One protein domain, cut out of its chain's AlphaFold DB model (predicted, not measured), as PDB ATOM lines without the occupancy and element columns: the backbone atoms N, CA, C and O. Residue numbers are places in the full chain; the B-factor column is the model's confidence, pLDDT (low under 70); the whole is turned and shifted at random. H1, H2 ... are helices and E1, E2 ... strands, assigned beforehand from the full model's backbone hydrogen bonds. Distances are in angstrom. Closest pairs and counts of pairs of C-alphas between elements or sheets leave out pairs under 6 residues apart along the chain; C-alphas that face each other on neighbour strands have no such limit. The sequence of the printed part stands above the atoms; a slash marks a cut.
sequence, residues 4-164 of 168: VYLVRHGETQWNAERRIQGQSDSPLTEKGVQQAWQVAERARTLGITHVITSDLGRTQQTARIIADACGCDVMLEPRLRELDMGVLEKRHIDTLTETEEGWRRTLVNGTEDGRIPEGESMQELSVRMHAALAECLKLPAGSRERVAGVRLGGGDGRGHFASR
ATOM      1  N   VAL A   4      34.095  67.027  27.947       81.19
ATOM      2  CA  VAL A   4      34.796  68.313  27.874       81.19
ATOM      3  C   VAL A   4      34.823  68.938  29.263       81.19
ATOM      4  O   VAL A   4      33.776  69.116  29.891       81.19
ATOM      5  N   TYR A   5      36.021  69.288  29.724       85.88
ATOM      6  CA  TYR A   5      36.236  70.001  30.980       85.88
ATOM      7  C   TYR A   5      36.635  71.441  30.705       85.88
ATOM      8  O   TYR A   5      37.614  71.675  29.999       85.88
ATOM      9  N   LEU A   6      35.892  72.387  31.282       87.12
ATOM     10  CA  LEU A   6      36.180  73.810  31.155       87.12
ATOM     11  C   LEU A   6      37.001  74.300  32.344       87.12
ATOM     12  O   LEU A   6      36.584  74.167  33.499       87.12
ATOM     13  N   VAL A   7      38.163  74.876  32.045       88.19
ATOM     14  CA  VAL A   7      39.107  75.392  33.040       88.19
ATOM     15  C   VAL A   7      39.380  76.868  32.773       88.19
ATOM     16  O   VAL A   7      39.719  77.258  31.658       88.19
ATOM     17  N   ARG A   8      39.263  77.694  33.816       89.19
ATOM     18  CA  ARG A   8      39.734  79.082  33.793       89.19
ATOM     19  C   ARG A   8      41.244  79.112  34.033       89.19
ATOM     20  O   ARG A   8      41.738  78.338  34.851       89.19
ATOM     21  N   HIS A   9      41.948  80.036  33.382       94.12
ATOM     22  CA  HIS A   9      43.344  80.320  33.715       94.12
ATOM     23  C   HIS A   9      43.518  80.638  35.214       94.12
ATOM     24  O   HIS A   9      42.590  81.131  35.868       94.12
ATOM     25  N   GLY A  10      44.706  80.368  35.757       94.31
ATOM     26  CA  GLY A  10      45.055  80.768  37.122       94.31
ATOM     27  C   GLY A  10      45.000  82.289  37.315       94.31
ATOM     28  O   GLY A  10      44.993  83.054  36.350       94.31
ATOM     29  N   GLU A  11      44.961  82.747  38.560       96.69
ATOM     30  CA  GLU A  11      45.045  84.172  38.891       96.69
ATOM     31  C   GLU A  11      46.272  84.838  38.241       96.69
ATOM     32  O   GLU A  11      47.383  84.314  38.284       96.69
ATOM     33  N   THR A  12      46.063  86.008  37.645       97.31
ATOM     34  CA  THR A  12      47.112  86.843  37.044       97.31
ATOM     35  C   THR A  12      47.398  88.087  37.874       97.31
ATOM     36  O   THR A  12      46.588  88.467  38.726       97.31
ATOM     37  N   GLN A  13      48.515  88.764  37.593       97.94
ATOM     38  CA  GLN A  13      48.820  90.070  38.191       97.94
ATOM     39  C   GLN A  13      47.664  91.061  38.002       97.94
ATOM     40  O   GLN A  13      47.219  91.682  38.964       97.94
ATOM     41  N   TRP A  14      47.080  91.138  36.803       97.31
ATOM     42  CA  TRP A  14      45.943  92.028  36.559       97.31
ATOM     43  C   TRP A  14      44.654  91.585  37.247       97.31
ATOM     44  O   TRP A  14      43.828  92.434  37.570       97.31
ATOM     45  N   ASN A  15      44.470  90.297  37.559       94.25
ATOM     46  CA  ASN A  15      43.365  89.897  38.435       94.25
ATOM     47  C   ASN A  15      43.564  90.402  39.864       94.25
ATOM     48  O   ASN A  15      42.617  90.935  40.439       94.25
ATOM     49  N   ALA A  16      44.772  90.258  40.415       95.25
ATOM     50  CA  ALA A  16      45.099  90.740  41.756       95.25
ATOM     51  C   ALA A  16      44.972  92.271  41.860       95.25
ATOM     52  O   ALA A  16      44.488  92.791  42.861       95.25
ATOM     53  N   GLU A  17      45.332  92.980  40.791       96.19
ATOM     54  CA  GLU A  17      45.213  94.434  40.680       96.19
ATOM     55  C   GLU A  17      43.809  94.920  40.299       96.19
ATOM     56  O   GLU A  17      43.589  96.122  40.281       96.19
ATOM     57  N   ARG A  18      42.859  94.028  39.987       95.81
ATOM     58  CA  ARG A  18      41.512  94.385  39.494       95.81
ATOM     59  C   ARG A  18      41.526  95.195  38.186       95.81
ATOM     60  O   ARG A  18      40.676  96.057  37.951       95.81
ATOM     61  N   ARG A  19      42.455  94.865  37.289       96.38
ATOM     62  CA  ARG A  19      42.505  95.387  35.920       96.38
ATOM     63  C   ARG A  19      41.746  94.493  34.944       96.38
ATOM     64  O   ARG A  19      41.796  93.263  35.013       96.38
ATOM     65  N   ILE A  20      41.062  95.130  34.003       95.44
ATOM     66  CA  ILE A  20      40.381  94.460  32.896       95.44
ATOM     67  C   ILE A  20      41.445  93.917  31.938       95.44
ATOM     68  O   ILE A  20      42.351  94.645  31.547       95.44
ATOM     69  N   GLN A  21      41.359  92.636  31.577       94.88
ATOM     70  CA  GLN A  21      42.374  91.995  30.730       94.88
ATOM     71  C   GLN A  21      41.944  91.895  29.268       94.88
ATOM     72  O   GLN A  21      42.705  92.299  28.401       94.88
ATOM     73  N   GLY A  22      40.746  91.360  29.006       94.31
ATOM     74  CA  GLY A  22      40.313  91.015  27.650       94.31
ATOM     75  C   GLY A  22      41.317  90.097  26.944       94.31
ATOM     76  O   GLY A  22      41.713  89.065  27.504       94.31
ATOM     77  N   GLN A  23      41.749  90.480  25.746       95.94
ATOM     78  CA  GLN A  23      42.794  89.812  24.968       95.94
ATOM     79  C   GLN A  23      44.210  90.324  25.272       95.94
ATOM     80  O   GLN A  23      45.180  89.676  24.881       95.94
ATOM     81  N   SER A  24      44.369  91.424  26.012       96.00
ATOM     82  CA  SER A  24      45.655  91.768  26.619       96.00
ATOM     83  C   SER A  24      46.028  90.762  27.711       96.00
ATOM     84  O   SER A  24      45.180  90.049  28.259       96.00
ATOM     85  N   ASP A  25      47.317  90.698  28.049       93.94
ATOM     86  CA  ASP A  25      47.842  89.642  28.909       93.94
ATOM     87  C   ASP A  25      48.726  90.138  30.052       93.94
ATOM     88  O   ASP A  25      49.414  91.154  29.949       93.94
ATOM     89  N   SER A  26      48.713  89.373  31.143       96.44
ATOM     90  CA  SER A  26      49.596  89.549  32.291       96.44
ATOM     91  C   SER A  26      49.965  88.182  32.869       96.44
ATOM     92  O   SER A  26      49.177  87.236  32.761       96.44
ATOM     93  N   PRO A  27      51.164  88.034  33.460       97.56
ATOM     94  CA  PRO A  27      51.622  86.736  33.932       97.56
ATOM     95  C   PRO A  27      50.759  86.223  35.090       97.56
ATOM     96  O   PRO A  27      50.141  87.001  35.830       97.56
ATOM     97  N   LEU A  28      50.751  84.899  35.273       97.50
ATOM     98  CA  LEU A  28      50.168  84.282  36.463       97.50
ATOM     99  C   LEU A  28      50.880  84.779  37.732       97.50
ATOM    100  O   LEU A  28      52.096  84.977  37.738       97.50
ATOM    101  N   THR A  29      50.133  84.943  38.824       98.12
ATOM    102  CA  THR A  29      50.723  85.099  40.161       98.12
ATOM    103  C   THR A  29      51.244  83.750  40.661       98.12
ATOM    104  O   THR A  29      50.871  82.696  40.141       98.12
ATOM    105  N   GLU A  30      52.050  83.745  41.726       98.06
ATOM    106  CA  GLU A  30      52.431  82.495  42.408       98.06
ATOM    107  C   GLU A  30      51.194  81.687  42.829       98.06
ATOM    108  O   GLU A  30      51.129  80.470  42.640       98.06
ATOM    109  N   LYS A  31      50.157  82.381  43.315       97.12
ATOM    110  CA  LYS A  31      48.856  81.790  43.630       97.12
ATOM    111  C   LYS A  31      48.167  81.228  42.383       97.12
ATOM    112  O   LYS A  31      47.610  80.135  42.449       97.12
ATOM    113  N   GLY A  32      48.219  81.920  41.247       97.00
ATOM    114  CA  GLY A  32      47.699  81.421  39.973       97.00
ATOM    115  C   GLY A  32      48.397  80.152  39.490       97.00
ATOM    116  O   GLY A  32      47.737  79.217  39.036       97.00
ATOM    117  N   VAL A  33      49.717  80.070  39.663       98.00
ATOM    118  CA  VAL A  33      50.490  78.853  39.380       98.00
ATOM    119  C   VAL A  33      50.059  77.712  40.307       98.00
ATOM    120  O   VAL A  33      49.794  76.608  39.833       98.00
ATOM    121  N   GLN A  34      49.901  77.964  41.609       97.56
ATOM    122  CA  GLN A  34      49.390  76.959  42.554       97.56
ATOM    123  C   GLN A  34      47.973  76.484  42.193       97.56
ATOM    124  O   GLN A  34      47.678  75.293  42.291       97.56
ATOM    125  N   GLN A  35      47.096  77.385  41.740       95.88
ATOM    126  CA  GLN A  35      45.762  77.026  41.250       95.88
ATOM    127  C   GLN A  35      45.838  76.100  40.030       95.88
ATOM    128  O   GLN A  35      45.113  75.106  39.981       95.88
ATOM    129  N   ALA A  36      46.730  76.380  39.075       95.56
ATOM    130  CA  ALA A  36      46.943  75.514  37.917       95.56
ATOM    131  C   ALA A  36      47.409  74.108  38.336       95.56
ATOM    132  O   ALA A  36      46.864  73.119  37.850       95.56
ATOM    133  N   TRP A  37      48.324  74.005  39.308       97.12
ATOM    134  CA  TRP A  37      48.752  72.718  39.875       97.12
ATOM    135  C   TRP A  37      47.616  71.949  40.559       97.12
ATOM    136  O   TRP A  37      47.489  70.741  40.375       97.12
ATOM    137  N   GLN A  38      46.735  72.626  41.301       95.06
ATOM    138  CA  GLN A  38      45.569  71.977  41.916       95.06
ATOM    139  C   GLN A  38      44.603  71.402  40.872       95.06
ATOM    140  O   GLN A  38      44.005  70.345  41.089       95.06
ATOM    141  N   VAL A  39      44.434  72.095  39.743       93.50
ATOM    142  CA  VAL A  39      43.651  71.591  38.608       93.50
ATOM    143  C   VAL A  39      44.360  70.402  37.964       93.50
ATOM    144  O   VAL A  39      43.711  69.392  37.697       93.50
ATOM    145  N   ALA A  40      45.675  70.497  37.771       93.75
ATOM    146  CA  ALA A  40      46.493  69.442  37.192       93.75
ATOM    147  C   ALA A  40      46.400  68.138  37.999       93.75
ATOM    148  O   ALA A  40      46.088  67.099  37.424       93.75
ATOM    149  N   GLU A  41      46.532  68.187  39.330       93.25
ATOM    150  CA  GLU A  41      46.407  66.993  40.182       93.25
ATOM    151  C   GLU A  41      45.048  66.302  40.047       93.25
ATOM    152  O   GLU A  41      44.973  65.074  40.005       93.25
ATOM    153  N   ARG A  42      43.964  67.074  39.914       90.88
ATOM    154  CA  ARG A  42      42.632  66.504  39.659       90.88
ATOM    155  C   ARG A  42      42.534  65.908  38.260       90.88
ATOM    156  O   ARG A  42      41.892  64.879  38.090       90.88
ATOM    157  N   ALA A  43      43.154  66.543  37.267       90.12
ATOM    158  CA  ALA A  43      43.095  66.121  35.872       90.12
ATOM    159  C   ALA A  43      43.845  64.806  35.599       90.12
ATOM    160  O   ALA A  43      43.441  64.057  34.710       90.12
ATOM    161  N   ARG A  44      44.876  64.474  36.391       89.50
ATOM    162  CA  ARG A  44      45.669  63.233  36.254       89.50
ATOM    163  C   ARG A  44      44.828  61.961  36.232       89.50
ATOM    164  O   ARG A  44      45.161  61.016  35.525       89.50
ATOM    165  N   THR A  45      43.739  61.924  36.996       87.44
ATOM    166  CA  THR A  45      42.880  60.736  37.114       87.44
ATOM    167  C   THR A  45      41.699  60.741  36.142       87.44
ATOM    168  O   THR A  45      40.892  59.817  36.176       87.44
ATOM    169  N   LEU A  46      41.566  61.769  35.297       87.00
ATOM    170  CA  LEU A  46      40.433  61.962  34.381       87.00
ATOM    171  C   LEU A  46      40.742  61.533  32.944       87.00
ATOM    172  O   LEU A  46      40.106  62.050  32.036       87.00
ATOM    173  N   GLY A  47      41.792  60.733  32.726       86.44
ATOM    174  CA  GLY A  47      42.147  60.219  31.398       86.44
ATOM    175  C   GLY A  47      42.270  61.286  30.301       86.44
ATOM    176  O   GLY A  47      41.971  61.001  29.141       86.44
ATOM    177  N   ILE A  48      42.680  62.515  30.649       87.25
ATOM    178  CA  ILE A  48      42.735  63.636  29.702       87.25
ATOM    179  C   ILE A  48      43.737  63.330  28.596       87.25
ATOM    180  O   ILE A  48      44.925  63.151  28.840       87.25
ATOM    181  N   THR A  49      43.241  63.324  27.363       86.31
ATOM    182  CA  THR A  49      44.042  63.008  26.171       86.31
ATOM    183  C   THR A  49      44.511  64.245  25.413       86.31
ATOM    184  O   THR A  49      45.456  64.160  24.640       86.31
ATOM    185  N   HIS A  50      43.829  65.377  25.598       87.00
ATOM    186  CA  HIS A  50      44.084  66.615  24.869       87.00
ATOM    187  C   HIS A  50      43.806  67.815  25.772       87.00
ATOM    188  O   HIS A  50      42.758  67.860  26.432       87.00
ATOM    189  N   VAL A  51      44.699  68.804  25.734       91.38
ATOM    190  CA  VAL A  51      44.487  70.127  26.325       91.38
ATOM    191  C   VAL A  51      44.423  71.155  25.202       91.38
ATOM    192  O   VAL A  51      45.335  71.248  24.389       91.38
ATOM    193  N   ILE A  52      43.342  71.927  25.152       92.31
ATOM    194  CA  ILE A  52      43.119  72.966  24.139       92.31
ATOM    195  C   ILE A  52      43.011  74.306  24.846       92.31
ATOM    196  O   ILE A  52      42.339  74.404  25.874       92.31
ATOM    197  N   THR A  53      43.669  75.338  24.339       94.06
ATOM    198  CA  THR A  53      43.717  76.641  25.004       94.06
ATOM    199  C   THR A  53      43.831  77.783  24.005       94.06
ATOM    200  O   THR A  53      44.245  77.574  22.868       94.06
ATOM    201  N   SER A  54      43.479  78.997  24.427       94.25
ATOM    202  CA  SER A  54      43.809  80.192  23.654       94.25
ATOM    203  C   SER A  54      45.320  80.418  23.617       94.25
ATOM    204  O   SER A  54      46.068  79.923  24.460       94.25
ATOM    205  N   ASP A  55      45.773  81.227  22.676       95.12
ATOM    206  CA  ASP A  55      47.161  81.656  22.548       95.12
ATOM    207  C   ASP A  55      47.547  82.801  23.508       95.12
ATOM    208  O   ASP A  55      48.650  83.334  23.411       95.12
ATOM    209  N   LEU A  56      46.709  83.147  24.489       96.19
ATOM    210  CA  LEU A  56      47.089  84.064  25.569       96.19
ATOM    211  C   LEU A  56      48.078  83.378  26.520       96.19
ATOM    212  O   LEU A  56      47.860  82.251  26.964       96.19
ATOM    213  N   GLY A  57      49.164  84.057  26.872       97.06
ATOM    214  CA  GLY A  57      50.231  83.527  27.721       97.06
ATOM    215  C   GLY A  57      49.727  82.989  29.061       97.06
ATOM    216  O   GLY A  57      50.101  81.881  29.447       97.06
ATOM    217  N   ARG A  58      48.798  83.682  29.738       96.25
ATOM    218  CA  ARG A  58      48.191  83.182  30.992       96.25
ATOM    219  C   ARG A  58      47.437  81.854  30.832       96.25
ATOM    220  O   ARG A  58      47.473  81.002  31.730       96.25
ATOM    221  N   THR A  59      46.746  81.658  29.702       95.69
ATOM    222  CA  THR A  59      46.002  80.420  29.430       95.69
ATOM    223  C   THR A  59      46.963  79.320  29.005       95.69
ATOM    224  O   THR A  59      46.849  78.209  29.514       95.69
ATOM    225  N   GLN A  60      47.968  79.644  28.185       96.75
ATOM    226  CA  GLN A  60      49.037  78.725  27.791       96.75
ATOM    227  C   GLN A  60      49.818  78.199  29.000       96.75
ATOM    228  O   GLN A  60      50.012  76.993  29.123       96.75
ATOM    229  N   GLN A  61      50.212  79.071  29.934       97.25
ATOM    230  CA  GLN A  61      50.936  78.666  31.140       97.25
ATOM    231  C   GLN A  61      50.094  77.724  32.013       97.25
ATOM    232  O   GLN A  61      50.587  76.693  32.467       97.25
ATOM    233  N   THR A  62      48.808  78.039  32.206       96.56
ATOM    234  CA  THR A  62      47.878  77.164  32.942       96.56
ATOM    235  C   THR A  62      47.714  75.815  32.236       96.56
ATOM    236  O   THR A  62      47.803  74.763  32.866       96.56
ATOM    237  N   ALA A  63      47.493  75.840  30.920       95.81
ATOM    238  CA  ALA A  63      47.301  74.656  30.094       95.81
ATOM    239  C   ALA A  63      48.533  73.752  30.098       95.81
ATOM    240  O   ALA A  63      48.383  72.539  30.187       95.81
ATOM    241  N   ARG A  64      49.739  74.330  30.063       96.88
ATOM    242  CA  ARG A  64      50.987  73.569  30.083       96.88
ATOM    243  C   ARG A  64      51.159  72.783  31.379       96.88
ATOM    244  O   ARG A  64      51.440  71.595  31.312       96.88
ATOM    245  N   ILE A  65      50.899  73.409  32.530       97.00
ATOM    246  CA  ILE A  65      50.953  72.737  33.843       97.00
ATOM    247  C   ILE A  65      49.996  71.534  33.883       97.00
ATOM    248  O   ILE A  65      50.353  70.464  34.373       97.00
ATOM    249  N   ILE A  66      48.787  71.687  33.337       95.31
ATOM    250  CA  ILE A  66      47.793  70.606  33.276       95.31
ATOM    251  C   ILE A  66      48.237  69.506  32.302       95.31
ATOM    252  O   ILE A  66      48.181  68.327  32.642       95.31
ATOM    253  N   ALA A  67      48.687  69.886  31.108       94.62
ATOM    254  CA  ALA A  67      49.095  68.963  30.055       94.62
ATOM    255  C   ALA A  67      50.308  68.117  30.469       94.62
ATOM    256  O   ALA A  67      50.294  66.904  30.272       94.62
ATOM    257  N   ASP A  68      51.295  68.728  31.135       95.94
ATOM    258  CA  ASP A  68      52.464  68.031  31.680       95.94
ATOM    259  C   ASP A  68      52.053  66.967  32.711       95.94
ATOM    260  O   ASP A  68      52.558  65.846  32.681       95.94
ATOM    261  N   ALA A  69      51.087  67.271  33.586       94.81
ATOM    262  CA  ALA A  69      50.580  66.303  34.560       94.81
ATOM    263  C   ALA A  69      49.772  65.165  33.909       94.81
ATOM    264  O   ALA A  69      49.803  64.030  34.390       94.81
ATOM    265  N   CYS A  70      49.050  65.459  32.826       91.94
ATOM    266  CA  CYS A  70      48.263  64.479  32.076       91.94
ATOM    267  C   CYS A  70      49.086  63.688  31.044       91.94
ATOM    268  O   CYS A  70      48.590  62.686  30.532       91.94
ATOM    269  N   GLY A  71      50.318  64.107  30.739       93.31
ATOM    270  CA  GLY A  71      51.168  63.472  29.733       93.31
ATOM    271  C   GLY A  71      50.649  63.634  28.301       93.31
ATOM    272  O   GLY A  71      50.753  62.697  27.512       93.31
ATOM    273  N   CYS A  72      50.064  64.789  27.967       90.06
ATOM    274  CA  CYS A  72      49.568  65.092  26.621       90.06
ATOM    275  C   CYS A  72      50.034  66.466  26.117       90.06
ATOM    276  O   CYS A  72      50.604  67.260  26.864       90.06
ATOM    277  N   ASP A  73      49.802  66.739  24.832       88.69
ATOM    278  CA  ASP A  73      50.180  68.001  24.198       88.69
ATOM    279  C   ASP A  73      49.123  69.100  24.387       88.69
ATOM    280  O   ASP A  73      47.926  68.847  24.573       88.69
ATOM    281  N   VAL A  74      49.586  70.350  24.289       91.38
ATOM    282  CA  VAL A  74      48.738  71.546  24.266       91.38
ATOM    283  C   VAL A  74      48.480  71.957  22.820       91.38
ATOM    284  O   VAL A  74      49.415  72.199  22.061       91.38
ATOM    285  N   MET A  75      47.208  72.098  22.456       92.06
ATOM    286  CA  MET A  75      46.772  72.632  21.168       92.06
ATOM    287  C   MET A  75      46.279  74.069  21.332       92.06
ATOM    288  O   MET A  75      45.452  74.356  22.201       92.06
ATOM    289  N   LEU A  76      46.780  74.968  20.489       92.81
ATOM    290  CA  LEU A  76      46.369  76.368  20.485       92.81
ATOM    291  C   LEU A  76      45.152  76.567  19.583       92.81
ATOM    292  O   LEU A  76      45.126  76.111  18.443       92.81
ATOM    293  N   GLU A  77      44.170  77.296  20.091       93.94
ATOM    294  CA  GLU A  77      42.963  77.693  19.379       93.94
ATOM    295  C   GLU A  77      42.668  79.168  19.699       93.94
ATOM    296  O   GLU A  77      42.021  79.469  20.707       93.94
ATOM    297  N   PRO A  78      43.143  80.121  18.873       93.62
ATOM    298  CA  PRO A  78      42.963  81.557  19.114       93.62
ATOM    299  C   PRO A  78      41.496  81.986  19.240       93.62
ATOM    300  O   PRO A  78      41.185  82.963  19.918       93.62
ATOM    301  N   ARG A  79      40.552  81.233  18.659       93.81
ATOM    302  CA  ARG A  79      39.114  81.501  18.823       93.81
ATOM    303  C   ARG A  79      38.610  81.264  20.253       93.81
ATOM    304  O   ARG A  79      37.493  81.676  20.553       93.81
ATOM    305  N   LEU A  80      39.417  80.657  21.131       92.50
ATOM    306  CA  LEU A  80      39.139  80.490  22.564       92.50
ATOM    307  C   LEU A  80      39.574  81.676  23.433       92.50
ATOM    308  O   LEU A  80      39.396  81.610  24.648       92.50
ATOM    309  N   ARG A  81      40.158  82.738  22.857       94.50
ATOM    310  CA  ARG A  81      40.533  83.950  23.608       94.50
ATOM    311  C   ARG A  81      39.361  84.500  24.422       94.50
ATOM    312  O   ARG A  81      38.197  84.330  24.051       94.50
ATOM    313  N   GLU A  82      39.669  85.221  25.496       91.81
ATOM    314  CA  GLU A  82      38.669  86.016  26.213       91.81
ATOM    315  C   GLU A  82      37.969  87.022  25.280       91.81
ATOM    316  O   GLU A  82      38.441  87.295  24.174       91.81
ATOM    317  N   LEU A  83      36.835  87.561  25.726       93.75
ATOM    318  CA  LEU A  83      36.146  88.660  25.057       93.75
ATOM    319  C   LEU A  83      37.115  89.831  24.869       93.75
ATOM    320  O   LEU A  83      37.830  90.179  25.812       93.75
ATOM    321  N   ASP A  84      37.129  90.426  23.680       96.00
ATOM    322  CA  ASP A  84      37.882  91.659  23.456       96.00
ATOM    323  C   ASP A  84      37.224  92.810  24.224       96.00
ATOM    324  O   ASP A  84      36.075  93.177  23.961       96.00
ATOM    325  N   MET A  85      37.948  93.349  25.205       96.38
ATOM    326  CA  MET A  85      37.445  94.428  26.056       96.38
ATOM    327  C   MET A  85      37.849  95.808  25.521       96.38
ATOM    328  O   MET A  85      37.662  96.800  26.227       96.38
ATOM    329  N   GLY A  86      38.394  95.879  24.302       96.88
ATOM    330  CA  GLY A  86      38.675  97.101  23.563       96.88
ATOM    331  C   GLY A  86      39.456  98.131  24.372       96.88
ATOM    332  O   GLY A  86      40.405  97.818  25.096       96.88
ATOM    333  N   VAL A  87      38.999  99.382  24.319       97.88
ATOM    334  CA  VAL A  87      39.642 100.510  25.018       97.88
ATOM    335  C   VAL A  87      39.682 100.374  26.547       97.88
ATOM    336  O   VAL A  87      40.382 101.145  27.206       97.88
ATOM    337  N   LEU A  88      38.946  99.422  27.140       97.38
ATOM    338  CA  LEU A  88      38.960  99.192  28.586       97.38
ATOM    339  C   LEU A  88      40.027  98.202  29.049       97.38
ATOM    340  O   LEU A  88      40.237  98.071  30.257       97.38
ATOM    341  N   GLU A  89      40.733  97.525  28.149       97.25
ATOM    342  CA  GLU A  89      41.851  96.678  28.551       97.25
ATOM    343  C   GLU A  89      42.904  97.476  29.334       97.25
ATOM    344  O   GLU A  89      43.186  98.643  29.060       97.25
ATOM    345  N   LYS A  90      43.491  96.840  30.355       96.50
ATOM    346  CA  LYS A  90      44.479  97.392  31.302       96.50
ATOM    347  C   LYS A  90      43.919  98.426  32.285       96.50
ATOM    348  O   LYS A  90      44.613  98.761  33.254       96.50
ATOM    349  N   ARG A  91      42.692  98.926  32.089       97.12
ATOM    350  CA  ARG A  91      42.031  99.864  33.012       97.12
ATOM    351  C   ARG A  91      41.703  99.168  34.329       97.12
ATOM    352  O   ARG A  91      41.354  97.989  34.353       97.12
ATOM    353  N   HIS A  92      41.803  99.914  35.426       96.38
ATOM    354  CA  HIS A  92      41.309  99.476  36.732       96.38
ATOM    355  C   HIS A  92      39.786  99.526  36.737       96.38
ATOM    356  O   HIS A  92      39.203 100.562  36.417       96.38
ATOM    357  N   ILE A  93      39.141  98.418  37.104       92.94
ATOM    358  CA  ILE A  93      37.674  98.326  37.077       92.94
ATOM    359  C   ILE A  93      37.014  99.313  38.049       92.94
ATOM    360  O   ILE A  93      35.934  99.820  37.773       92.94
ATOM    361  N   ASP A  94      37.688  99.639  39.153       93.88
ATOM    362  CA  ASP A  94      37.159 100.537  40.184       93.88
ATOM    363  C   ASP A  94      37.369 102.027  39.847       93.88
ATOM    364  O   ASP A  94      36.950 102.896  40.606       93.88
ATOM    365  N   THR A  95      38.026 102.342  38.722       96.19
ATOM    366  CA  THR A  95      38.321 103.724  38.299       96.19
ATOM    367  C   THR A  95      37.622 104.115  37.000       96.19
ATOM    368  O   THR A  95      38.008 105.105  36.377       96.19
ATOM    369  N   LEU A  96      36.664 103.311  36.538       96.25
ATOM    370  CA  LEU A  96      35.918 103.607  35.321       96.25
ATOM    371  C   LEU A  96      35.041 104.847  35.528       96.25
ATOM    372  O   LEU A  96      34.379 105.005  36.552       96.25
ATOM    373  N   THR A  97      35.030 105.724  34.532       98.12
ATOM    374  CA  THR A  97      34.069 106.826  34.432       98.12
ATOM    375  C   THR A  97      32.656 106.293  34.178       98.12
ATOM    376  O   THR A  97      32.476 105.163  33.727       98.12
ATOM    377  N   GLU A  98      31.634 107.126  34.395       97.69
ATOM    378  CA  GLU A  98      30.232 106.748  34.139       97.69
ATOM    379  C   GLU A  98      30.004 106.293  32.687       97.69
ATOM    380  O   GLU A  98      29.244 105.359  32.432       97.69
ATOM    381  N   THR A  99      30.698 106.921  31.731       97.56
ATOM    382  CA  THR A  99      30.651 106.553  30.311       97.56
ATOM    383  C   THR A  99      31.297 105.191  30.054       97.56
ATOM    384  O   THR A  99      30.679 104.344  29.412       97.56
ATOM    385  N   GLU A 100      32.500 104.954  30.587       97.19
ATOM    386  CA  GLU A 100      33.202 103.667  30.460       97.19
ATOM    387  C   GLU A 100      32.392 102.520  31.095       97.19
ATOM    388  O   GLU A 100      32.203 101.461  30.491       97.19
ATOM    389  N   GLU A 101      31.844 102.748  32.290       96.31
ATOM    390  CA  GLU A 101      30.956 101.803  32.971       96.31
ATOM    391  C   GLU A 101      29.621 101.634  32.225       96.31
ATOM    392  O   GLU A 101      29.011 100.566  32.256       96.31
ATOM    393  N   GLY A 102      29.159 102.663  31.510       96.19
ATOM    394  CA  GLY A 102      28.031 102.585  30.583       96.19
ATOM    395  C   GLY A 102      28.249 101.537  29.491       96.19
ATOM    396  O   GLY A 102      27.414 100.646  29.338       96.19
ATOM    397  N   TRP A 103      29.390 101.577  28.794       95.75
ATOM    398  CA  TRP A 103      29.740 100.570  27.779       95.75
ATOM    399  C   TRP A 103      29.870  99.165  28.369       95.75
ATOM    400  O   TRP A 103      29.407  98.184  27.790       95.75
ATOM    401  N   ARG A 104      30.468  99.048  29.561       93.25
ATOM    402  CA  ARG A 104      30.586  97.752  30.236       93.25
ATOM    403  C   ARG A 104      29.214  97.180  30.611       93.25
ATOM    404  O   ARG A 104      29.004  95.977  30.479       93.25
ATOM    405  N   ARG A 105      28.273  98.021  31.057       92.69
ATOM    406  CA  ARG A 105      26.899  97.603  31.388       92.69
ATOM    407  C   ARG A 105      26.129  97.119  30.168       92.69
ATOM    408  O   ARG A 105      25.473  96.088  30.277       92.69
ATOM    409  N   THR A 106      26.202  97.810  29.028       91.62
ATOM    410  CA  THR A 106      25.498  97.363  27.808       91.62
ATOM    411  C   THR A 106      25.992  95.993  27.356       91.62
ATOM    412  O   THR A 106      25.186  95.118  27.042       91.62
ATOM    413  N   LEU A 107      27.305  95.768  27.424       90.12
ATOM    414  CA  LEU A 107      27.917  94.478  27.135       90.12
ATOM    415  C   LEU A 107      27.466  93.377  28.117       90.12
ATOM    416  O   LEU A 107      26.978  92.331  27.696       90.12
ATOM    417  N   VAL A 108      27.591  93.606  29.432       84.81
ATOM    418  CA  VAL A 108      27.275  92.596  30.468       84.81
ATOM    419  C   VAL A 108      25.782  92.267  30.534       84.81
ATOM    420  O   VAL A 108      25.418  91.124  30.804       84.81
ATOM    421  N   ASN A 109      24.914  93.242  30.265       87.50
ATOM    422  CA  ASN A 109      23.465  93.040  30.259       87.50
ATOM    423  C   ASN A 109      22.963  92.339  28.988       87.50
ATOM    424  O   ASN A 109      21.763  92.092  28.873       87.50
ATOM    425  N   GLY A 110      23.848  92.040  28.028       81.12
ATOM    426  CA  GLY A 110      23.471  91.404  26.769       81.12
ATOM    427  C   GLY A 110      22.596  92.297  25.892       81.12
ATOM    428  O   GLY A 110      21.746  91.785  25.167       81.12
ATOM    429  N   THR A 111      22.769  93.623  25.971       87.88
ATOM    430  CA  THR A 111      22.150  94.542  25.008       87.88
ATOM    431  C   THR A 111      22.551  94.119  23.594       87.88
ATOM    432  O   THR A 111      23.695  93.720  23.373       87.88
ATOM    433  N   GLU A 112      21.615  94.177  22.646       89.62
ATOM    434  CA  GLU A 112      21.910  93.888  21.242       89.62
ATOM    435  C   GLU A 112      23.063  94.781  20.762       89.62
ATOM    436  O   GLU A 112      23.051  95.991  20.991       89.62
ATOM    437  N   ASP A 113      24.103  94.156  20.205       87.81
ATOM    438  CA  ASP A 113      25.371  94.790  19.820       87.81
ATOM    439  C   ASP A 113      26.087  95.601  20.918       87.81
ATOM    440  O   ASP A 113      27.009  96.370  20.629       87.81
ATOM    441  N   GLY A 114      25.723  95.389  22.187       92.50
ATOM    442  CA  GLY A 114      26.407  95.952  23.341       92.50
ATOM    443  C   GLY A 114      27.883  95.568  23.318       92.50
ATOM    444  O   GLY A 114      28.227  94.388  23.388       92.50
ATOM    445  N   ARG A 115      28.754  96.572  23.205       95.25
ATOM    446  CA  ARG A 115      30.204  96.400  23.125       95.25
ATOM    447  C   ARG A 115      30.935  97.567  23.767       95.25
ATOM    448  O   ARG A 115      30.422  98.685  23.846       95.25
ATOM    449  N   ILE A 116      32.160  97.291  24.185       96.94
ATOM    450  CA  ILE A 116      33.129  98.330  24.522       96.94
ATOM    451  C   ILE A 116      33.711  98.871  23.203       96.94
ATOM    452  O   ILE A 116      33.868  98.085  22.267       96.94
ATOM    453  N   PRO A 117      34.009 100.180  23.070       97.56
ATOM    454  CA  PRO A 117      34.661 100.702  21.871       97.56
ATOM    455  C   PRO A 117      35.931  99.918  21.534       97.56
ATOM    456  O   PRO A 117      36.710  99.600  22.431       97.56
ATOM    457  N   GLU A 118      36.106  99.601  20.250       97.31
ATOM    458  CA  GLU A 118      37.194  98.751  19.724       97.31
ATOM    459  C   GLU A 118      37.202  97.305  20.248       97.31
ATOM    460  O   GLU A 118      38.116  96.554  19.935       97.31
ATOM    461  N   GLY A 119      36.188  96.907  21.017       96.12
ATOM    462  CA  GLY A 119      36.024  95.556  21.533       96.12
ATOM    463  C   GLY A 119      35.001  94.729  20.758       96.12
ATOM    464  O   GLY A 119      34.471  95.119  19.710       96.12
ATOM    465  N   GLU A 120      34.695  93.576  21.336       94.62
ATOM    466  CA  GLU A 120      33.832  92.545  20.768       94.62
ATOM    467  C   GLU A 120      32.459  92.534  21.464       94.62
ATOM    468  O   GLU A 120      32.337  92.855  22.651       94.62
ATOM    469  N   SER A 121      31.405  92.165  20.734       94.00
ATOM    470  CA  SER A 121      30.079  91.901  21.302       94.00
ATOM    471  C   SER A 121      29.943  90.460  21.808       94.00
ATOM    472  O   SER A 121      30.666  89.544  21.408       94.00
ATOM    473  N   MET A 122      28.946  90.201  22.657       90.81
ATOM    474  CA  MET A 122      28.654  88.831  23.106       90.81
ATOM    475  C   MET A 122      28.259  87.898  21.947       90.81
ATOM    476  O   MET A 122      28.506  86.692  22.014       90.81
ATOM    477  N   GLN A 123      27.662  88.438  20.881       92.00
ATOM    478  CA  GLN A 123      27.288  87.702  19.677       92.00
ATOM    479  C   GLN A 123      28.527  87.275  18.881       92.00
ATOM    480  O   GLN A 123      28.638  86.103  18.523       92.00
ATOM    481  N   GLU A 124      29.474  88.187  18.652       93.88
ATOM    482  CA  GLU A 124      30.739  87.903  17.957       93.88
ATOM    483  C   GLU A 124      31.550  86.836  18.711       93.88
ATOM    484  O   GLU A 124      31.936  85.812  18.133       93.88
ATOM    485  N   LEU A 125      31.667  87.001  20.033       92.75
ATOM    486  CA  LEU A 125      32.278  86.021  20.926       92.75
ATOM    487  C   LEU A 125      31.598  84.651  20.821       92.75
ATOM    488  O   LEU A 125      32.264  83.620  20.707       92.75
ATOM    489  N   SER A 126      30.263  84.634  20.863       91.19
ATOM    490  CA  SER A 126      29.478  83.408  20.743       91.19
ATOM    491  C   SER A 126      29.774  82.701  19.420       91.19
ATOM    492  O   SER A 126      30.083  81.509  19.429       91.19
ATOM    493  N   VAL A 127      29.762  83.418  18.293       94.44
ATOM    494  CA  VAL A 127      30.022  82.847  16.961       94.44
ATOM    495  C   VAL A 127      31.386  82.157  16.909       94.44
ATOM    496  O   VAL A 127      31.467  80.983  16.528       94.44
ATOM    497  N   ARG A 128      32.462  82.833  17.334       94.50
ATOM    498  CA  ARG A 128      33.805  82.230  17.285       94.50
ATOM    499  C   ARG A 128      33.980  81.086  18.284       94.50
ATOM    500  O   ARG A 128      34.648  80.105  17.955       94.50
ATOM    501  N   MET A 129      33.350  81.164  19.457       89.56
ATOM    502  CA  MET A 129      33.421  80.115  20.474       89.56
ATOM    503  C   MET A 129      32.716  78.836  20.015       89.56
ATOM    504  O   MET A 129      33.266  77.743  20.145       89.56
ATOM    505  N   HIS A 130      31.531  78.958  19.412       89.88
ATOM    506  CA  HIS A 130      30.819  77.815  18.835       89.88
ATOM    507  C   HIS A 130      31.629  77.166  17.710       89.88
ATOM    508  O   HIS A 130      31.742  75.941  17.672       89.88
ATOM    509  N   ALA A 131      32.245  77.966  16.835       91.12
ATOM    510  CA  ALA A 131      33.110  77.450  15.778       91.12
ATOM    511  C   ALA A 131      34.331  76.699  16.345       91.12
ATOM    512  O   ALA A 131      34.664  75.619  15.860       91.12
ATOM    513  N   ALA A 132      34.971  77.231  17.390       89.00
ATOM    514  CA  ALA A 132      36.098  76.581  18.058       89.00
ATOM    515  C   ALA A 132      35.697  75.239  18.685       89.00
ATOM    516  O   ALA A 132      36.342  74.215  18.448       89.00
ATOM    517  N   LEU A 133      34.598  75.222  19.445       83.38
ATOM    518  CA  LEU A 133      34.086  74.008  20.077       83.38
ATOM    519  C   LEU A 133      33.685  72.958  19.037       83.38
ATOM    520  O   LEU A 133      34.021  71.788  19.211       83.38
ATOM    521  N   ALA A 134      33.041  73.359  17.939       86.38
ATOM    522  CA  ALA A 134      32.672  72.454  16.854       86.38
ATOM    523  C   ALA A 134      33.895  71.788  16.200       86.38
ATOM    524  O   ALA A 134      33.862  70.585  15.938       86.38
ATOM    525  N   GLU A 135      34.996  72.518  15.985       83.81
ATOM    526  CA  GLU A 135      36.251  71.916  15.505       83.81
ATOM    527  C   GLU A 135      36.863  70.969  16.545       83.81
ATOM    528  O   GLU A 135      37.297  69.868  16.200       83.81
ATOM    529  N   CYS A 136      36.810  71.329  17.831       75.62
ATOM    530  CA  CYS A 136      37.291  70.466  18.911       75.62
ATOM    531  C   CYS A 136      36.552  69.121  18.961       75.62
ATOM    532  O   CYS A 136      37.120  68.142  19.447       75.62
ATOM    533  N   LEU A 137      35.308  69.037  18.468       74.12
ATOM    534  CA  LEU A 137      34.547  67.785  18.385       74.12
ATOM    535  C   LEU A 137      35.081  66.828  17.304       74.12
ATOM    536  O   LEU A 137      34.954  65.617  17.488       74.12
ATOM    537  N   LYS A 138      35.721  67.332  16.238       76.44
ATOM    538  CA  LYS A 138      36.169  66.543  15.070       76.44
ATOM    539  C   LYS A 138      37.458  65.739  15.283       76.44
ATOM    540  O   LYS A 138      37.842  64.965  14.409       76.44
ATOM    541  N   LEU A 139      38.136  65.906  16.420       68.94
ATOM    542  CA  LEU A 139      39.354  65.157  16.753       68.94
ATOM    543  C   LEU A 139      39.099  63.625  16.777       68.94
ATOM    544  O   LEU A 139      37.997  63.210  17.155       68.94
ATOM    545  N   PRO A 140      40.097  62.779  16.434       63.75
ATOM    546  CA  PRO A 140      39.906  61.361  16.113       63.75
ATOM    547  C   PRO A 140      39.155  60.530  17.165       63.75
ATOM    548  O   PRO A 140      39.280  60.743  18.382       63.75
ATOM    549  N   ALA A 141      38.429  59.517  16.673       49.66
ATOM    550  CA  ALA A 141      37.738  58.509  17.472       49.66
ATOM    551  C   ALA A 141      38.748  57.723  18.331       49.66
ATOM    552  O   ALA A 141      39.519  56.913  17.829       49.66
ATOM    553  N   GLY A 142      38.766  58.014  19.633       55.34
ATOM    554  CA  GLY A 142      39.778  57.538  20.589       55.34
ATOM    555  C   GLY A 142      40.071  58.559  21.694       55.34
ATOM    556  O   GLY A 142      40.432  58.189  22.807       55.34
ATOM    557  N   SER A 143      39.803  59.838  21.418       57.84
ATOM    558  CA  SER A 143      39.887  60.940  22.383       57.84
ATOM    559  C   SER A 143      38.704  60.888  23.365       57.84
ATOM    560  O   SER A 143      37.652  61.478  23.115       57.84
ATOM    561  N   ARG A 144      38.808  60.108  24.444       54.34
ATOM    562  CA  ARG A 144      37.678  59.887  25.369       54.34
ATOM    563  C   ARG A 144      37.370  61.124  26.223       54.34
ATOM    564  O   ARG A 144      36.199  61.440  26.435       54.34
ATOM    565  N   GLU A 145      38.401  61.838  26.670       59.72
ATOM    566  CA  GLU A 145      38.294  62.925  27.653       59.72
ATOM    567  C   GLU A 145      39.225  64.085  27.237       59.72
ATOM    568  O   GLU A 145      40.391  63.860  26.890       59.72
ATOM    569  N   ARG A 146      38.693  65.318  27.184       63.44
ATOM    570  CA  ARG A 146      39.380  66.533  26.695       63.44
ATOM    571  C   ARG A 146      39.245  67.672  27.712       63.44
ATOM    572  O   ARG A 146      38.157  67.904  28.239       63.44
ATOM    573  N   VAL A 147      40.318  68.426  27.954       58.12
ATOM    574  CA  VAL A 147      40.254  69.707  28.682       58.12
ATOM    575  C   VAL A 147      40.264  70.833  27.661       58.12
ATOM    576  O   VAL A 147      41.220  70.982  26.904       58.12
ATOM    577  N   ALA A 148      39.213  71.643  27.655       57.28
ATOM    578  CA  ALA A 148      39.207  72.920  26.965       57.28
ATOM    579  C   ALA A 148      39.406  74.018  28.017       57.28
ATOM    580  O   ALA A 148      38.547  74.280  28.857       57.28
ATOM    581  N   GLY A 149      40.572  74.654  28.005       51.72
ATOM    582  CA  GLY A 149      40.846  75.842  28.799       51.72
ATOM    583  C   GLY A 149      40.051  77.011  28.238       51.72
ATOM    584  O   GLY A 149      40.560  77.756  27.408       51.72
ATOM    585  N   VAL A 150      38.790  77.131  28.644       47.78
ATOM    586  CA  VAL A 150      37.923  78.237  28.254       47.78
ATOM    587  C   VAL A 150      37.079  78.629  29.447       47.78
ATOM    588  O   VAL A 150      36.135  77.928  29.817       47.78
ATOM    589  N   ARG A 151      37.372  79.794  30.020       45.91
ATOM    590  CA  ARG A 151      36.321  80.560  30.675       45.91
ATOM    591  C   ARG A 151      36.612  82.052  30.647       45.91
ATOM    592  O   ARG A 151      37.469  82.536  31.381       45.91
ATOM    593  N   LEU A 152      35.717  82.731  29.940       39.88
ATOM    594  CA  LEU A 152      35.455  84.161  29.978       39.88
ATOM    595  C   LEU A 152      35.206  84.628  31.418       39.88
ATOM    596  O   LEU A 152      34.364  84.081  32.141       39.88
ATOM    597  N   GLY A 153      35.985  85.617  31.851       36.66
ATOM    598  CA  GLY A 153      35.944  86.174  33.196       36.66
ATOM    599  C   GLY A 153      34.589  86.793  33.548       36.66
ATOM    600  O   GLY A 153      34.106  87.694  32.879       36.66
ATOM    601  N   GLY A 154      34.019  86.319  34.656       36.25
ATOM    602  CA  GLY A 154      32.809  86.831  35.296       36.25
ATOM    603  C   GLY A 154      32.522  85.997  36.544       36.25
ATOM    604  O   GLY A 154      31.664  85.121  36.529       36.25
ATOM    605  N   GLY A 155      33.336  86.160  37.588       34.88
ATOM    606  CA  GLY A 155      33.168  85.453  38.861       34.88
ATOM    607  C   GLY A 155      34.457  85.366  39.674       34.88
ATOM    608  O   GLY A 155      35.537  85.189  39.103       34.88
ATOM    609  N   ASP A 156      34.329  85.505  40.996       30.38
ATOM    610  CA  ASP A 156      35.388  85.349  42.004       30.38
ATOM    611  C   ASP A 156      36.336  84.200  41.655       30.38
ATOM    612  O   ASP A 156      35.871  83.105  41.346       30.38
ATOM    613  N   GLY A 157      37.649  84.444  41.716       37.62
ATOM    614  CA  GLY A 157      38.754  83.549  41.334       37.62
ATOM    615  C   GLY A 157      38.878  82.229  42.110       37.62
ATOM    616  O   GLY A 157      39.965  81.843  42.531       37.62
ATOM    617  N   ARG A 158      37.775  81.508  42.293       33.06
ATOM    618  CA  ARG A 158      37.724  80.122  42.732       33.06
ATOM    619  C   ARG A 158      37.825  79.248  41.484       33.06
ATOM    620  O   ARG A 158      36.915  79.257  40.654       33.06
ATOM    621  N   GLY A 159      38.935  78.525  41.339       34.53
ATOM    622  CA  GLY A 159      39.135  77.523  40.292       34.53
ATOM    623  C   GLY A 159      38.057  76.443  40.376       34.53
ATOM    624  O   GLY A 159      38.172  75.493  41.148       34.53
ATOM    625  N   HIS A 160      36.978  76.617  39.619       38.25
ATOM    626  CA  HIS A 160      35.887  75.660  39.539       38.25
ATOM    627  C   HIS A 160      36.040  74.840  38.263       38.25
ATOM    628  O   HIS A 160      36.034  75.381  37.160       38.25
ATOM    629  N   PHE A 161      36.132  73.525  38.440       35.38
ATOM    630  CA  PHE A 161      35.828  72.557  37.397       35.38
ATOM    631  C   PHE A 161      34.332  72.698  37.087       35.38
ATOM    632  O   PHE A 161      33.495  72.297  37.895       35.38
ATOM    633  N   ALA A 162      33.976  73.309  35.959       39.78
ATOM    634  CA  ALA A 162      32.611  73.214  35.459       39.78
ATOM    635  C   ALA A 162      32.523  71.905  34.668       39.78
ATOM    636  O   ALA A 162      32.987  71.825  33.531       39.78
ATOM    637  N   SER A 163      32.014  70.848  35.301       35.38
ATOM    638  CA  SER A 163      31.691  69.612  34.596       35.38
ATOM    639  C   SER A 163      30.294  69.701  33.982       35.38
ATOM    640  O   SER A 163      29.374  70.260  34.576       35.38
ATOM    641  N   ARG A 164      30.170  69.067  32.807       37.41
ATOM    642  CA  ARG A 164      28.952  68.774  32.029       37.41
ATOM    643  C   ARG A 164      28.391  69.935  31.204       37.41
ATOM    644  O   ARG A 164      27.457  70.612  31.609       37.41
TER     645      ARG A 164
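Overview. This is residues 4 to 164 of the 168 residues of an uncharacterized protein of Lupinus albus (UniProt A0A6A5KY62). A small parallel sheet, E1 E4 E2 E3 in order, has helix H3 over one face and H2 packed on H3, while the long helix H5 only grazes the sheet. H4 lies far from the sheet, amid long loops at the other end of the longest axis. The 161 printed residues run E1 H1 H2 E2 H3 E3 H4 H5 E4, a mixed class with 76 residues, under half, in named elements. The whole is compact, with a radius of gyration of the C-alphas of 16.1 A and spans of 50 by 34 by 23 A.

Along the chain. The strands are E1, residues 4 to 6, from C-alpha 4 at (34.796, 68.313, 27.874); E4, residues 145 to 149, 13.2 A from first to last C-alpha, ending with C-alpha 149 at (40.846, 75.842, 28.799); E2, residues 48 to 53, 13.9 A; and E3, residues 74 to 76. The helices are H3, 57 to 70, 19.6 A; H2, 30 to 43, 19.9 A; H1, 13 to 16; H5, 122 to 137, 22.4 A; and H4, 98 to 108, 14.9 A.

Arrangement. N 5 and O 146 are 2.9 A apart between E1 and E4, N 52 and O 147 2.9 A between E4 and E2, N 75 and O 51 2.8 A between E2 and E3, each within hydrogen-bond range. H3 runs along E2 at a height over the sheet of 8.4 A, making two layers, helix over sheet. E2, H3, E3 form a strand-helix-strand unit, parallel neighbours joined through a helix, with a right-handed crossover; E1, H1 H2, E2 form a split one, with E4 between its strands, also right-handed. H2 touches H3, closest at the C-alphas of Ala 40 and Ile 66, 4.3 A, at a steep tilt of 37 degrees, only just past shallow, the same way. H1 and H2 are near each other. H4 and H5 are close but not clearly touching, with the C-alphas of Leu 107 and Met 122 closest at 7.0 A. Every O i to N i+4 pair is within range in H2, H3, H4 and H5; H1 is too short for one.

Size, cuts and confidence. The C-alphas of Glu 98 and Gly 142, the two farthest apart, are 51.9 A apart. The printed part has no cut; the links H1 to H2, E3 to H4 and H4 to H5 are long. Residues 139 to 164 have pLDDT under 70.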